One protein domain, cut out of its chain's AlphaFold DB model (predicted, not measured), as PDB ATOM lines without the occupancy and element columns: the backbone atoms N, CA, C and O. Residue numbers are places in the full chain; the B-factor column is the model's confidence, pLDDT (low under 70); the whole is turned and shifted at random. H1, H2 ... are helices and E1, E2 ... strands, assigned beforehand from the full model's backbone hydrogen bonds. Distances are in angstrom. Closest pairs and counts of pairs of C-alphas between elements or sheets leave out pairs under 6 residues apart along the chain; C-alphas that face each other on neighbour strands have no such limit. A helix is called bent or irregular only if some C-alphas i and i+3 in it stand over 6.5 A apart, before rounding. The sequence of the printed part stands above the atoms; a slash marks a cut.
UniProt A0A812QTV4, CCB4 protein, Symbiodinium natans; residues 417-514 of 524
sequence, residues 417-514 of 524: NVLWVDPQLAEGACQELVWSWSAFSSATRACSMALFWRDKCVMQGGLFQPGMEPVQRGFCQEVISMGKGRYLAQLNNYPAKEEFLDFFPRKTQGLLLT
ATOM      1  N   ASN A 417     306.395 273.003 442.782       90.44
ATOM      2  CA  ASN A 417     307.285 273.407 443.868       90.44
ATOM      3  C   ASN A 417     306.902 274.811 444.378       90.44
ATOM      4  O   ASN A 417     306.821 275.764 443.596       90.44
ATOM      5  N   VAL A 418     306.647 274.918 445.679       91.25
ATOM      6  CA  VAL A 418     306.216 276.121 446.395       91.25
ATOM      7  C   VAL A 418     307.142 276.336 447.589       91.25
ATOM      8  O   VAL A 418     307.422 275.410 448.346       91.25
ATOM      9  N   LEU A 419     307.588 277.575 447.786       92.62
ATOM     10  CA  LEU A 419     308.156 278.031 449.049       92.62
ATOM     11  C   LEU A 419     307.444 279.324 449.438       92.62
ATOM     12  O   LEU A 419     307.662 280.370 448.829       92.62
ATOM     13  N   TRP A 420     306.555 279.228 450.418       93.69
ATOM     14  CA  TRP A 420     305.755 280.331 450.931       93.69
ATOM     15  C   TRP A 420     305.741 280.296 452.458       93.69
ATOM     16  O   TRP A 420     305.622 279.231 453.063       93.69
ATOM     17  N   VAL A 421     305.854 281.471 453.071       93.69
ATOM     18  CA  VAL A 421     305.758 281.699 454.516       93.69
ATOM     19  C   VAL A 421     304.872 282.925 454.722       93.69
ATOM     20  O   VAL A 421     304.936 283.861 453.922       93.69
ATOM     21  N   ASP A 422     304.047 282.921 455.768       93.31
ATOM     22  CA  ASP A 422     303.164 284.042 456.097       93.31
ATOM     23  C   ASP A 422     303.981 285.327 456.381       93.31
ATOM     24  O   ASP A 422     304.735 285.365 457.360       93.31
ATOM     25  N   PRO A 423     303.832 286.400 455.575       89.06
ATOM     26  CA  PRO A 423     304.571 287.650 455.759       89.06
ATOM     27  C   PRO A 423     304.153 288.444 457.008       89.06
ATOM     28  O   PRO A 423     304.757 289.475 457.292       89.06
ATOM     29  N   GLN A 424     303.125 288.009 457.749       91.00
ATOM     30  CA  GLN A 424     302.755 288.589 459.048       91.00
ATOM     31  C   GLN A 424     303.649 288.104 460.202       91.00
ATOM     32  O   GLN A 424     303.580 288.656 461.303       91.00
ATOM     33  N   LEU A 425     304.473 287.076 459.981       91.00
ATOM     34  CA  LEU A 425     305.439 286.598 460.966       91.00
ATOM     35  C   LEU A 425     306.653 287.535 461.065       91.00
ATOM     36  O   LEU A 425     307.037 288.209 460.111       91.00
ATOM     37  N   ALA A 426     307.284 287.562 462.242       91.50
ATOM     38  CA  ALA A 426     308.532 288.295 462.442       91.50
ATOM     39  C   ALA A 426     309.644 287.736 461.536       91.50
ATOM     40  O   ALA A 426     309.735 286.524 461.350       91.50
ATOM     41  N   GLU A 427     310.529 288.601 461.033       88.69
ATOM     42  CA  GLU A 427     311.551 288.223 460.045       88.69
ATOM     43  C   GLU A 427     312.412 287.028 460.491       88.69
ATOM     44  O   GLU A 427     312.600 286.086 459.723       88.69
ATOM     45  N   GLY A 428     312.848 287.004 461.756       86.19
ATOM     46  CA  GLY A 428     313.591 285.871 462.317       86.19
ATOM     47  C   GLY A 428     312.795 284.560 462.317       86.19
ATOM     48  O   GLY A 428     313.349 283.510 462.010       86.19
ATOM     49  N   ALA A 429     311.480 284.605 462.562       89.06
ATOM     50  CA  ALA A 429     310.625 283.423 462.459       89.06
ATOM     51  C   ALA A 429     310.486 282.952 461.001       89.06
ATOM     52  O   ALA A 429     310.524 281.752 460.745       89.06
ATOM     53  N   CYS A 430     310.398 283.873 460.035       91.44
ATOM     54  CA  CYS A 430     310.406 283.522 458.612       91.44
ATOM     55  C   CYS A 430     311.717 282.836 458.199       91.44
ATOM     56  O   CYS A 430     311.682 281.799 457.537       91.44
ATOM     57  N   GLN A 431     312.864 283.380 458.619       89.31
ATOM     58  CA  GLN A 431     314.183 282.797 458.352       89.31
ATOM     59  C   GLN A 431     314.322 281.400 458.987       89.31
ATOM     60  O   GLN A 431     314.743 280.462 458.313       89.31
ATOM     61  N   GLU A 432     313.883 281.229 460.237       90.12
ATOM     62  CA  GLU A 432     313.877 279.941 460.944       90.12
ATOM     63  C   GLU A 432     312.983 278.885 460.286       90.12
ATOM     64  O   GLU A 432     313.350 277.709 460.214       90.12
ATOM     65  N   LEU A 433     311.824 279.283 459.756       92.94
ATOM     66  CA  LEU A 433     310.931 278.391 459.017       92.94
ATOM     67  C   LEU A 433     311.540 277.948 457.680       92.94
ATOM     68  O   LEU A 433     311.533 276.755 457.369       92.94
ATOM     69  N   VAL A 434     312.138 278.876 456.924       93.06
ATOM     70  CA  VAL A 434     312.855 278.563 455.675       93.06
ATOM     71  C   VAL A 434     314.059 277.650 455.935       93.06
ATOM     72  O   VAL A 434     314.229 276.660 455.220       93.06
ATOM     73  N   TRP A 435     314.853 277.921 456.979       91.94
ATOM     74  CA  TRP A 435     315.946 277.039 457.402       91.94
ATOM     75  C   TRP A 435     315.426 275.651 457.785       91.94
ATOM     76  O   TRP A 435     315.953 274.651 457.298       91.94
ATOM     77  N   SER A 436     314.362 275.580 458.592       91.75
ATOM     78  CA  SER A 436     313.761 274.314 459.027       91.75
ATOM     79  C   SER A 436     313.326 273.463 457.835       91.75
ATOM     80  O   SER A 436     313.635 272.273 457.791       91.75
ATOM     81  N   TRP A 437     312.659 274.062 456.843       94.25
ATOM     82  CA  TRP A 437     312.289 273.360 455.613       94.25
ATOM     83  C   TRP A 437     313.514 272.857 454.849       94.25
ATOM     84  O   TRP A 437     313.583 271.665 454.570       94.25
ATOM     85  N   SER A 438     314.492 273.728 454.578       91.81
ATOM     86  CA  SER A 438     315.718 273.362 453.853       91.81
ATOM     87  C   SER A 438     316.474 272.215 454.538       91.81
ATOM     88  O   SER A 438     316.902 271.255 453.888       91.81
ATOM     89  N   ALA A 439     316.567 272.257 455.871       90.38
ATOM     90  CA  ALA A 439     317.189 271.215 456.674       90.38
ATOM     91  C   ALA A 439     316.405 269.891 456.623       90.38
ATOM     92  O   ALA A 439     317.011 268.831 456.474       90.38
ATOM     93  N   PHE A 440     315.067 269.927 456.688       90.00
ATOM     94  CA  PHE A 440     314.241 268.724 456.551       90.00
ATOM     95  C   PHE A 440     314.261 268.141 455.135       90.00
ATOM     96  O   PHE A 440     314.367 266.923 454.996       90.00
ATOM     97  N   SER A 441     314.174 268.959 454.085       91.56
ATOM     98  CA  SER A 441     314.131 268.485 452.696       91.56
ATOM     99  C   SER A 441     315.468 267.927 452.204       91.56
ATOM    100  O   SER A 441     315.481 267.099 451.301       91.56
ATOM    101  N   SER A 442     316.589 268.364 452.790       89.44
ATOM    102  CA  SER A 442     317.924 267.823 452.491       89.44
ATOM    103  C   SER A 442     318.269 266.597 453.344       89.44
ATOM    104  O   SER A 442     318.738 265.595 452.814       89.44
ATOM    105  N   ALA A 443     317.998 266.625 454.654       87.56
ATOM    106  CA  ALA A 443     318.324 265.513 455.551       87.56
ATOM    107  C   ALA A 443     317.293 264.366 455.547       87.56
ATOM    108  O   ALA A 443     317.506 263.339 456.192       87.56
ATOM    109  N   THR A 444     316.153 264.504 454.862       88.50
ATOM    110  CA  THR A 444     315.100 263.475 454.821       88.50
ATOM    111  C   THR A 444     314.550 263.277 453.407       88.50
ATOM    112  O   THR A 444     314.932 263.962 452.468       88.50
ATOM    113  N   ARG A 445     313.620 262.328 453.235       86.62
ATOM    114  CA  ARG A 445     312.869 262.136 451.979       86.62
ATOM    115  C   ARG A 445     311.562 262.945 451.923       86.62
ATOM    116  O   ARG A 445     310.685 262.623 451.126       86.62
ATOM    117  N   ALA A 446     311.395 263.956 452.777       90.00
ATOM    118  CA  ALA A 446     310.224 264.825 452.755       90.00
ATOM    119  C   ALA A 446     310.221 265.694 451.486       90.00
ATOM    120  O   ALA A 446     311.015 266.619 451.349       90.00
ATOM    121  N   CYS A 447     309.299 265.407 450.567       90.69
ATOM    122  CA  CYS A 447     309.077 266.207 449.360       90.69
ATOM    123  C   CYS A 447     308.244 267.472 449.614       90.69
ATOM    124  O   CYS A 447     308.250 268.372 448.778       90.69
ATOM    125  N   SER A 448     307.525 267.528 450.743       92.69
ATOM    126  CA  SER A 448     306.543 268.571 451.058       92.69
ATOM    127  C   SER A 448     306.403 268.767 452.573       92.69
ATOM    128  O   SER A 448     306.445 267.794 453.328       92.69
ATOM    129  N   MET A 449     306.170 270.001 453.022       93.44
ATOM    130  CA  MET A 449     305.861 270.363 454.407       93.44
ATOM    131  C   MET A 449     304.837 271.499 454.446       93.44
ATOM    132  O   MET A 449     305.064 272.568 453.882       93.44
ATOM    133  N   ALA A 450     303.731 271.278 455.157       93.25
ATOM    134  CA  ALA A 450     302.760 272.311 455.506       93.25
ATOM    135  C   ALA A 450     302.816 272.554 457.018       93.25
ATOM    136  O   ALA A 450     302.717 271.602 457.796       93.25
ATOM    137  N   LEU A 451     302.965 273.812 457.434       93.25
ATOM    138  CA  LEU A 451     302.927 274.194 458.844       93.25
ATOM    139  C   LEU A 451     301.626 274.921 459.162       93.25
ATOM    140  O   LEU A 451     301.268 275.885 458.483       93.25
ATOM    141  N   PHE A 452     300.960 274.488 460.229       91.00
ATOM    142  CA  PHE A 452     299.736 275.103 460.727       91.00
ATOM    143  C   PHE A 452     299.965 275.716 462.108       91.00
ATOM    144  O   PHE A 452     300.538 275.081 462.994       91.00
ATOM    145  N   TRP A 453     299.497 276.948 462.294       87.94
ATOM    146  CA  TRP A 453     299.541 277.672 463.558       87.94
ATOM    147  C   TRP A 453     298.219 278.405 463.774       87.94
ATOM    148  O   TRP A 453     297.783 279.160 462.906       87.94
ATOM    149  N   ARG A 454     297.571 278.181 464.928       85.00
ATOM    150  CA  ARG A 454     296.246 278.750 465.259       85.00
ATOM    151  C   ARG A 454     295.227 278.563 464.115       85.00
ATOM    152  O   ARG A 454     294.620 279.523 463.650       85.00
ATOM    153  N   ASP A 455     295.124 277.319 463.638       83.81
ATOM    154  CA  ASP A 455     294.260 276.856 462.537       83.81
ATOM    155  C   ASP A 455     294.491 277.521 461.160       83.81
ATOM    156  O   ASP A 455     293.721 277.297 460.226       83.81
ATOM    157  N   LYS A 456     295.577 278.287 460.988       88.25
ATOM    158  CA  LYS A 456     296.004 278.860 459.700       88.25
ATOM    159  C   LYS A 456     297.258 278.175 459.173       88.25
ATOM    160  O   LYS A 456     298.159 277.856 459.947       88.25
ATOM    161  N   CYS A 457     297.351 277.990 457.857       91.19
ATOM    162  CA  CYS A 457     298.611 277.617 457.222       91.19
ATOM    163  C   CYS A 457     299.569 278.818 457.265       91.19
ATOM    164  O   CYS A 457     299.220 279.896 456.791       91.19
ATOM    165  N   VAL A 458     300.758 278.635 457.844       93.44
ATOM    166  CA  VAL A 458     301.795 279.679 457.974       93.44
ATOM    167  C   VAL A 458     303.059 279.381 457.168       93.44
ATOM    168  O   VAL A 458     303.905 280.258 457.009       93.44
ATOM    169  N   MET A 459     303.197 278.157 456.650       93.50
ATOM    170  CA  MET A 459     304.262 277.788 455.720       93.50
ATOM    171  C   MET A 459     303.825 276.661 454.784       93.50
ATOM    172  O   MET A 459     303.198 275.693 455.219       93.50
ATOM    173  N   GLN A 460     304.255 276.763 453.528       94.25
ATOM    174  CA  GLN A 460     304.241 275.705 452.522       94.25
ATOM    175  C   GLN A 460     305.647 275.600 451.919       94.25
ATOM    176  O   GLN A 460     306.157 276.580 451.380       94.25
ATOM    177  N   GLY A 461     306.287 274.437 452.025       93.31
ATOM    178  CA  GLY A 461     307.590 274.158 451.416       93.31
ATOM    179  C   GLY A 461     307.566 272.850 450.631       93.31
ATOM    180  O   GLY A 461     307.128 271.836 451.166       93.31
ATOM    181  N   GLY A 462     308.030 272.856 449.381       93.44
ATOM    182  CA  GLY A 462     308.124 271.666 448.534       93.44
ATOM    183  C   GLY A 462     306.949 271.486 447.574       93.44
ATOM    184  O   GLY A 462     306.422 272.460 447.043       93.44
ATOM    185  N   LEU A 463     306.576 270.238 447.289       92.81
ATOM    186  CA  LEU A 463     305.616 269.895 446.237       92.81
ATOM    187  C   LEU A 463     304.157 269.962 446.722       92.81
ATOM    188  O   LEU A 463     303.732 269.198 447.580       92.81
ATOM    189  N   PHE A 464     303.354 270.835 446.116       92.81
ATOM    190  CA  PHE A 464     301.922 270.980 446.405       92.81
ATOM    191  C   PHE A 464     301.086 270.894 445.125       92.81
ATOM    192  O   PHE A 464     301.576 271.200 444.037       92.81
ATOM    193  N   GLN A 465     299.816 270.501 445.246       90.00
ATOM    194  CA  GLN A 465     298.867 270.603 444.136       90.00
ATOM    195  C   GLN A 465     298.565 272.081 443.825       90.00
ATOM    196  O   GLN A 465     298.429 272.900 444.739       90.00
ATOM    197  N   PRO A 466     298.456 272.466 442.542       83.50
ATOM    198  CA  PRO A 466     298.201 273.848 442.166       83.50
ATOM    199  C   PRO A 466     296.761 274.280 442.488       83.50
ATOM    200  O   PRO A 466     295.800 273.633 442.084       83.50
ATOM    201  N   GLY A 467     296.614 275.446 443.123       75.50
ATOM    202  CA  GLY A 467     295.330 276.153 443.251       75.50
ATOM    203  C   GLY A 467     294.528 275.891 444.530       75.50
ATOM    204  O   GLY A 467     293.465 276.485 444.678       75.50
ATOM    205  N   MET A 468     295.031 275.068 445.453       75.19
ATOM    206  CA  MET A 468     294.393 274.786 446.744       75.19
ATOM    207  C   MET A 468     295.307 275.201 447.900       75.19
ATOM    208  O   MET A 468     296.459 274.779 447.967       75.19
ATOM    209  N   GLU A 469     294.797 276.014 448.827       81.44
ATOM    210  CA  GLU A 469     295.506 276.306 450.078       81.44
ATOM    211  C   GLU A 469     295.356 275.130 451.060       81.44
ATOM    212  O   GLU A 469     294.253 274.587 451.196       81.44
ATOM    213  N   PRO A 470     296.418 274.727 451.783       87.62
ATOM    214  CA  PRO A 470     296.311 273.715 452.827       87.62
ATOM    215  C   PRO A 470     295.371 274.163 453.950       87.62
ATOM    216  O   PRO A 470     295.560 275.221 454.551       87.62
ATOM    217  N   VAL A 471     294.393 273.318 454.283       86.94
ATOM    218  CA  VAL A 471     293.427 273.558 455.364       86.94
ATOM    219  C   VAL A 471     293.584 272.492 456.442       86.94
ATOM    220  O   VAL A 471     293.622 271.297 456.154       86.94
ATOM    221  N   GLN A 472     293.635 272.918 457.703       85.25
ATOM    222  CA  GLN A 472     293.674 272.009 458.842       85.25
ATOM    223  C   GLN A 472     292.289 271.371 459.053       85.25
ATOM    224  O   GLN A 472     291.317 272.068 459.339       85.25
ATOM    225  N   ARG A 473     292.199 270.044 458.918       86.31
ATOM    226  CA  ARG A 473     290.955 269.268 459.064       86.31
ATOM    227  C   ARG A 473     290.942 268.404 460.337       86.31
ATOM    228  O   ARG A 473     291.831 268.515 461.189       86.31
ATOM    229  N   GLY A 474     289.888 267.604 460.508       85.44
ATOM    230  CA  GLY A 474     289.578 266.877 461.743       85.44
ATOM    231  C   GLY A 474     290.690 265.938 462.217       85.44
ATOM    232  O   GLY A 474     290.965 265.884 463.416       85.44
ATOM    233  N   PHE A 475     291.402 265.266 461.308       86.44
ATOM    234  CA  PHE A 475     292.501 264.376 461.685       86.44
ATOM    235  C   PHE A 475     293.684 265.133 462.307       86.44
ATOM    236  O   PHE A 475     294.309 264.656 463.258       86.44
ATOM    237  N   CYS A 476     293.964 266.354 461.844       85.75
ATOM    238  CA  CYS A 476     294.973 267.215 462.463       85.75
ATOM    239  C   CYS A 476     294.566 267.625 463.889       85.75
ATOM    240  O   CYS A 476     295.399 267.597 464.794       85.75
ATOM    241  N   GLN A 477     293.284 267.939 464.115       85.69
ATOM    242  CA  GLN A 477     292.761 268.254 465.451       85.69
ATOM    243  C   GLN A 477     292.829 267.039 466.393       85.69
ATOM    244  O   GLN A 477     293.207 267.184 467.559       85.69
ATOM    245  N   GLU A 478     292.569 265.826 465.889       86.88
ATOM    246  CA  GLU A 478     292.763 264.583 466.645       86.88
ATOM    247  C   GLU A 478     294.233 264.434 467.087       86.88
ATOM    248  O   GLU A 478     294.510 264.258 468.276       86.88
ATOM    249  N   VAL A 479     295.191 264.593 466.164       87.56
ATOM    250  CA  VAL A 479     296.640 264.515 466.448       87.56
ATOM    251  C   VAL A 479     297.088 265.566 467.474       87.56
ATOM    252  O   VAL A 479     297.876 265.250 468.372       87.56
ATOM    253  N   ILE A 480     296.560 266.792 467.390       86.75
ATOM    254  CA  ILE A 480     296.809 267.861 468.371       86.75
ATOM    255  C   ILE A 480     296.278 267.460 469.752       86.75
ATOM    256  O   ILE A 480     297.037 267.511 470.722       86.75
ATOM    257  N   SER A 481     295.032 266.984 469.851       86.00
ATOM    258  CA  SER A 481     294.439 266.584 471.138       86.00
ATOM    259  C   SER A 481     295.165 265.405 471.804       86.00
ATOM    260  O   SER A 481     295.248 265.343 473.030       86.00
ATOM    261  N   MET A 482     295.774 264.507 471.021       84.94
ATOM    262  CA  MET A 482     296.601 263.409 471.541       84.94
ATOM    263  C   MET A 482     298.019 263.831 471.964       84.94
ATOM    264  O   MET A 482     298.708 263.057 472.638       84.94
ATOM    265  N   GLY A 483     298.504 265.010 471.553       83.56
ATOM    266  CA  GLY A 483     299.838 265.527 471.894       83.56
ATOM    267  C   GLY A 483     301.020 264.664 471.415       83.56
ATOM    268  O   GLY A 483     302.158 264.839 471.881       83.56
ATOM    269  N   LYS A 484     300.766 263.715 470.506       84.12
ATOM    270  CA  LYS A 484     301.717 262.740 469.953       84.12
ATOM    271  C   LYS A 484     301.568 262.710 468.438       84.12
ATOM    272  O   LYS A 484     300.452 262.624 467.939       84.12
ATOM    273  N   GLY A 485     302.690 262.752 467.724       86.31
ATOM    274  CA  GLY A 485     302.676 262.661 466.268       86.31
ATOM    275  C   GLY A 485     302.189 261.302 465.763       86.31
ATOM    276  O   GLY A 485     302.342 260.285 466.444       86.31
ATOM    277  N   ARG A 486     301.620 261.294 464.557       88.56
ATOM    278  CA  ARG A 486     301.216 260.094 463.818       88.56
ATOM    279  C   ARG A 486     301.994 260.004 462.513       88.56
ATOM    280  O   ARG A 486     302.104 260.985 461.784       88.56
ATOM    281  N   TYR A 487     302.490 258.809 462.215       89.00
ATOM    282  CA  TYR A 487     303.105 258.481 460.934       89.00
ATOM    283  C   TYR A 487     302.170 257.555 460.155       89.00
ATOM    284  O   TYR A 487     301.832 256.471 460.632       89.00
ATOM    285  N   LEU A 488     301.727 258.003 458.981       87.38
ATOM    286  CA  LEU A 488     300.876 257.255 458.062       87.38
ATOM    287  C   LEU A 488     301.768 256.660 456.967       87.38
ATOM    288  O   LEU A 488     302.105 257.337 455.996       87.38
ATOM    289  N   ALA A 489     302.189 255.409 457.146       82.25
ATOM    290  CA  ALA A 489     302.988 254.671 456.167       82.25
ATOM    291  C   ALA A 489     302.073 254.006 455.129       82.25
ATOM    292  O   ALA A 489     301.160 253.289 455.520       82.25
ATOM    293  N   GLN A 490     302.326 254.192 453.828       81.75
ATOM    294  CA  GLN A 490     301.392 253.814 452.754       81.75
ATOM    295  C   GLN A 490     300.055 254.557 452.898       81.75
ATOM    296  O   GLN A 490     299.016 253.972 453.207       81.75
ATOM    297  N   LEU A 491     300.086 255.873 452.655       83.31
ATOM    298  CA  LEU A 491     298.947 256.789 452.803       83.31
ATOM    299  C   LEU A 491     297.672 256.280 452.100       83.31
ATOM    300  O   LEU A 491     296.571 256.462 452.612       83.31
ATOM    301  N   ASN A 492     297.825 255.548 450.990       80.19
ATOM    302  CA  ASN A 492     296.742 254.881 450.263       80.19
ATOM    303  C   ASN A 492     295.820 253.998 451.120       80.19
ATOM    304  O   ASN A 492     294.636 253.897 450.784       80.19
ATOM    305  N   ASN A 493     296.328 253.412 452.206       83.62
ATOM    306  CA  ASN A 493     295.596 252.497 453.084       83.62
ATOM    307  C   ASN A 493     294.740 253.213 454.147       83.62
ATOM    308  O   ASN A 493     293.975 252.556 454.852       83.62
ATOM    309  N   TYR A 494     294.864 254.538 454.296       82.50
ATOM    310  CA  TYR A 494     294.153 255.306 455.321       82.50
ATOM    311  C   TYR A 494     292.971 256.076 454.723       82.50
ATOM    312  O   TYR A 494     293.176 256.816 453.764       82.50
ATOM    313  N   PRO A 495     291.757 256.007 455.305       80.75
ATOM    314  CA  PRO A 495     290.624 256.815 454.840       80.75
ATOM    315  C   PRO A 495     290.876 258.318 455.036       80.75
ATOM    316  O   PRO A 495     290.534 259.122 454.177       80.75
ATOM    317  N   ALA A 496     291.592 258.697 456.103       78.19
ATOM    318  CA  ALA A 496     291.971 260.084 456.388       78.19
ATOM    319  C   ALA A 496     292.875 260.734 455.317       78.19
ATOM    320  O   ALA A 496     293.123 261.934 455.388       78.19
ATOM    321  N   LYS A 497     293.366 259.987 454.312       81.31
ATOM    322  CA  LYS A 497     294.144 260.552 453.195       81.31
ATOM    323  C   LYS A 497     293.380 261.625 452.419       81.31
ATOM    324  O   LYS A 497     294.001 262.548 451.905       81.31
ATOM    325  N   GLU A 498     292.052 261.533 452.360       83.12
ATOM    326  CA  GLU A 498     291.196 262.495 451.654       83.12
ATOM    327  C   GLU A 498     291.293 263.913 452.246       83.12
ATOM    328  O   GLU A 498     291.123 264.888 451.526       83.12
ATOM    329  N   GLU A 499     291.667 264.058 453.524       86.00
ATOM    330  CA  GLU A 499     291.937 265.369 454.137       86.00
ATOM    331  C   GLU A 499     293.229 266.033 453.624       86.00
ATOM    332  O   GLU A 499     293.409 267.236 453.806       86.00
ATOM    333  N   PHE A 500     294.117 265.262 452.993       87.12
ATOM    334  CA  PHE A 500     295.468 265.663 452.586       87.12
ATOM    335  C   PHE A 500     295.656 265.693 451.062       87.12
ATOM    336  O   PHE A 500     296.456 266.479 450.554       87.12
ATOM    337  N   LEU A 501     294.892 264.876 450.329       80.69
ATOM    338  CA  LEU A 501     294.891 264.809 448.861       80.69
ATOM    339  C   LEU A 501     294.331 266.066 448.173       80.69
ATOM    340  O   LEU A 501     294.421 266.160 446.953       80.69
ATOM    341  N   ASP A 502     293.780 267.023 448.923       82.56
ATOM    342  CA  ASP A 502     293.353 268.321 448.386       82.56
ATOM    343  C   ASP A 502     294.534 269.259 448.088       82.56
ATOM    344  O   ASP A 502     294.393 270.176 447.283       82.56
ATOM    345  N   PHE A 503     295.692 269.061 448.734       87.62
ATOM    346  CA  PHE A 503     296.842 269.967 448.613       87.62
ATOM    347  C   PHE A 503     298.207 269.271 448.503       87.62
ATOM    348  O   PHE A 503     299.117 269.850 447.915       87.62
ATOM    349  N   PHE A 504     298.378 268.035 448.986       90.06
ATOM    350  CA  PHE A 504     299.567 267.234 448.665       90.06
ATOM    351  C   PHE A 504     299.366 266.428 447.369       90.06
ATOM    352  O   PHE A 504     298.249 265.971 447.112       90.06
ATOM    353  N   PRO A 505     300.415 266.203 446.554       89.25
ATOM    354  CA  PRO A 505     300.326 265.412 445.323       89.25
ATOM    355  C   PRO A 505     299.785 263.998 445.562       89.25
ATOM    356  O   PRO A 505     300.070 263.370 446.586       89.25
ATOM    357  N   ARG A 506     299.033 263.454 444.603       84.94
ATOM    358  CA  ARG A 506     298.293 262.185 444.750       84.94
ATOM    359  C   ARG A 506     299.191 260.970 444.958       84.94
ATOM    360  O   ARG A 506     298.770 259.996 445.575       84.94
ATOM    361  N   LYS A 507     300.430 261.041 444.469       87.06
ATOM    362  CA  LYS A 507     301.470 260.012 444.622       87.06
ATOM    363  C   LYS A 507     302.176 260.041 445.991       87.06
ATOM    364  O   LYS A 507     303.082 259.247 446.225       87.06
ATOM    365  N   THR A 508     301.769 260.913 446.922       88.00
ATOM    366  CA  THR A 508     302.347 260.989 448.277       88.00
ATOM    367  C   THR A 508     302.197 259.659 449.025       88.00
ATOM    368  O   THR A 508     301.112 259.283 449.465       88.00
ATOM    369  N   GLN A 509     303.308 258.938 449.195       87.56
ATOM    370  CA  GLN A 509     303.308 257.572 449.731       87.56
ATOM    371  C   GLN A 509     303.184 257.496 451.261       87.56
ATOM    372  O   GLN A 509     302.782 256.461 451.798       87.56
ATOM    373  N   GLY A 510     303.522 258.562 451.986       89.12
ATOM    374  CA  GLY A 510     303.447 258.588 453.443       89.12
ATOM    375  C   GLY A 510     303.476 260.001 454.009       89.12
ATOM    376  O   GLY A 510     303.954 260.927 453.362       89.12
ATOM    377  N   LEU A 511     302.952 260.152 455.225       90.38
ATOM    378  CA  LEU A 511     302.763 261.447 455.878       90.38
ATOM    379  C   LEU A 511     303.186 261.377 457.351       90.38
ATOM    380  O   LEU A 511     302.796 260.453 458.066       90.38
ATOM    381  N   LEU A 512     303.952 262.363 457.818       91.19
ATOM    382  CA  LEU A 512     304.275 262.546 459.235       91.19
ATOM    383  C   LEU A 512     303.557 263.787 459.766       91.19
ATOM    384  O   LEU A 512     303.886 264.910 459.397       91.19
ATOM    385  N   LEU A 513     302.604 263.583 460.670       90.81
ATOM    386  CA  LEU A 513     301.876 264.647 461.352       90.81
ATOM    387  C   LEU A 513     302.430 264.786 462.763       90.81
ATOM    388  O   LEU A 513     302.295 263.867 463.569       90.81
ATOM    389  N   THR A 514     303.041 265.927 463.075       90.69
ATOM    390  CA  THR A 514     303.598 266.207 464.406       90.69
ATOM    391  C   THR A 514     302.910 267.434 464.996       90.69
ATOM    392  O   THR A 514     302.980 268.499 464.386       90.69
TER     393      THR A 514
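This is residues 417 to 514 of the 524 residues of the protein "CCB4 protein" of Symbiodinium natans (UniProt A0A812QTV4). A twisted sheet of three strands, E1, E3 and E2, has the long helix H1 packed over one face; beside its E2 edge sits a second, smaller part, a two-strand ribbon of E4 and E5 with the short helices H2 and H3. The printed part has 98 residues, with three named helices and five named strands in the order E1 H1 E2 E3 H2 E4 H3 E5. Both sheets, E1 - E3 - E2 and E4 - E5, are antiparallel, and the class is mixed, helices and strands. The whole is compact, with a radius of gyration of the C-alphas of 13.3 A and spans of 39 by 28 by 27 A.

Begin at the inner strand E3, residues 456 to 464, which bends by 91 degrees at residue 461. On one side of it find the edge strand E1, residues 417 to 421, antiparallel at 158 degrees, with N 418 and O 462 within hydrogen-bond range at 2.8 A. On its other side is the edge strand E2, residues 448 to 453, antiparallel at 179 degrees, with N 451 and O 459 at 2.9 A; E2 and E3 form a hairpin. Helix H1, residues 427 to 443, is on this sheet at a height of 9.6 A, two layers with the helix on one face. It runs slantwise to the strands, at 35 degrees to E3 on the local plane, and its closest C-alphas to E3 are those of Trp 437 and Gly 461, 6.4 A apart. E1, H1 and E2 make a split strand-helix-strand unit, two strands running the same way with E3 between them; its crossover is left-handed. Now look at E5, residues 510 to 513, which is near E2, with 6 pairs of C-alphas within 10 A. Its antiparallel neighbour is E4, residues 486 to 489, with N 488 and O 511 at 2.8 A. In H2, residues 474 to 482, C-alpha Val 479 is 6.9 A from that of Arg 486 in E4. H3, residues 495 to 499, is close to H2 but not clearly touching it, the closest C-alphas being those of Phe 475 and Ala 496, 6.8 A apart. Every O i to N i+4 pair is within hydrogen-bond range in H1 and H2; in H3 it is 0 of 1, beside 2 of 2 O i to N i+3 pairs.

Find C-alpha 417 at (307.285, 273.407, 443.868), where E1 begins its 13.6 A. H1 starts at C-alpha 427, (311.551, 288.223, 460.045), and spans 24.1 A. E2 spans 17.0 A and E3 16.5 A; H2 spans 12.5 A. H3 is only just irregular, C-alphas 495 and 498 being 6.54 A apart. E5 ends at C-alpha 513, (301.876, 264.647, 461.352).

The C-alphas farthest apart are those of Glu 427 and Asn 493, 39.7 A. The printed part has no cut and no long link. Mean pLDDT of the printed part is 88.1, and no printed residue is under 70.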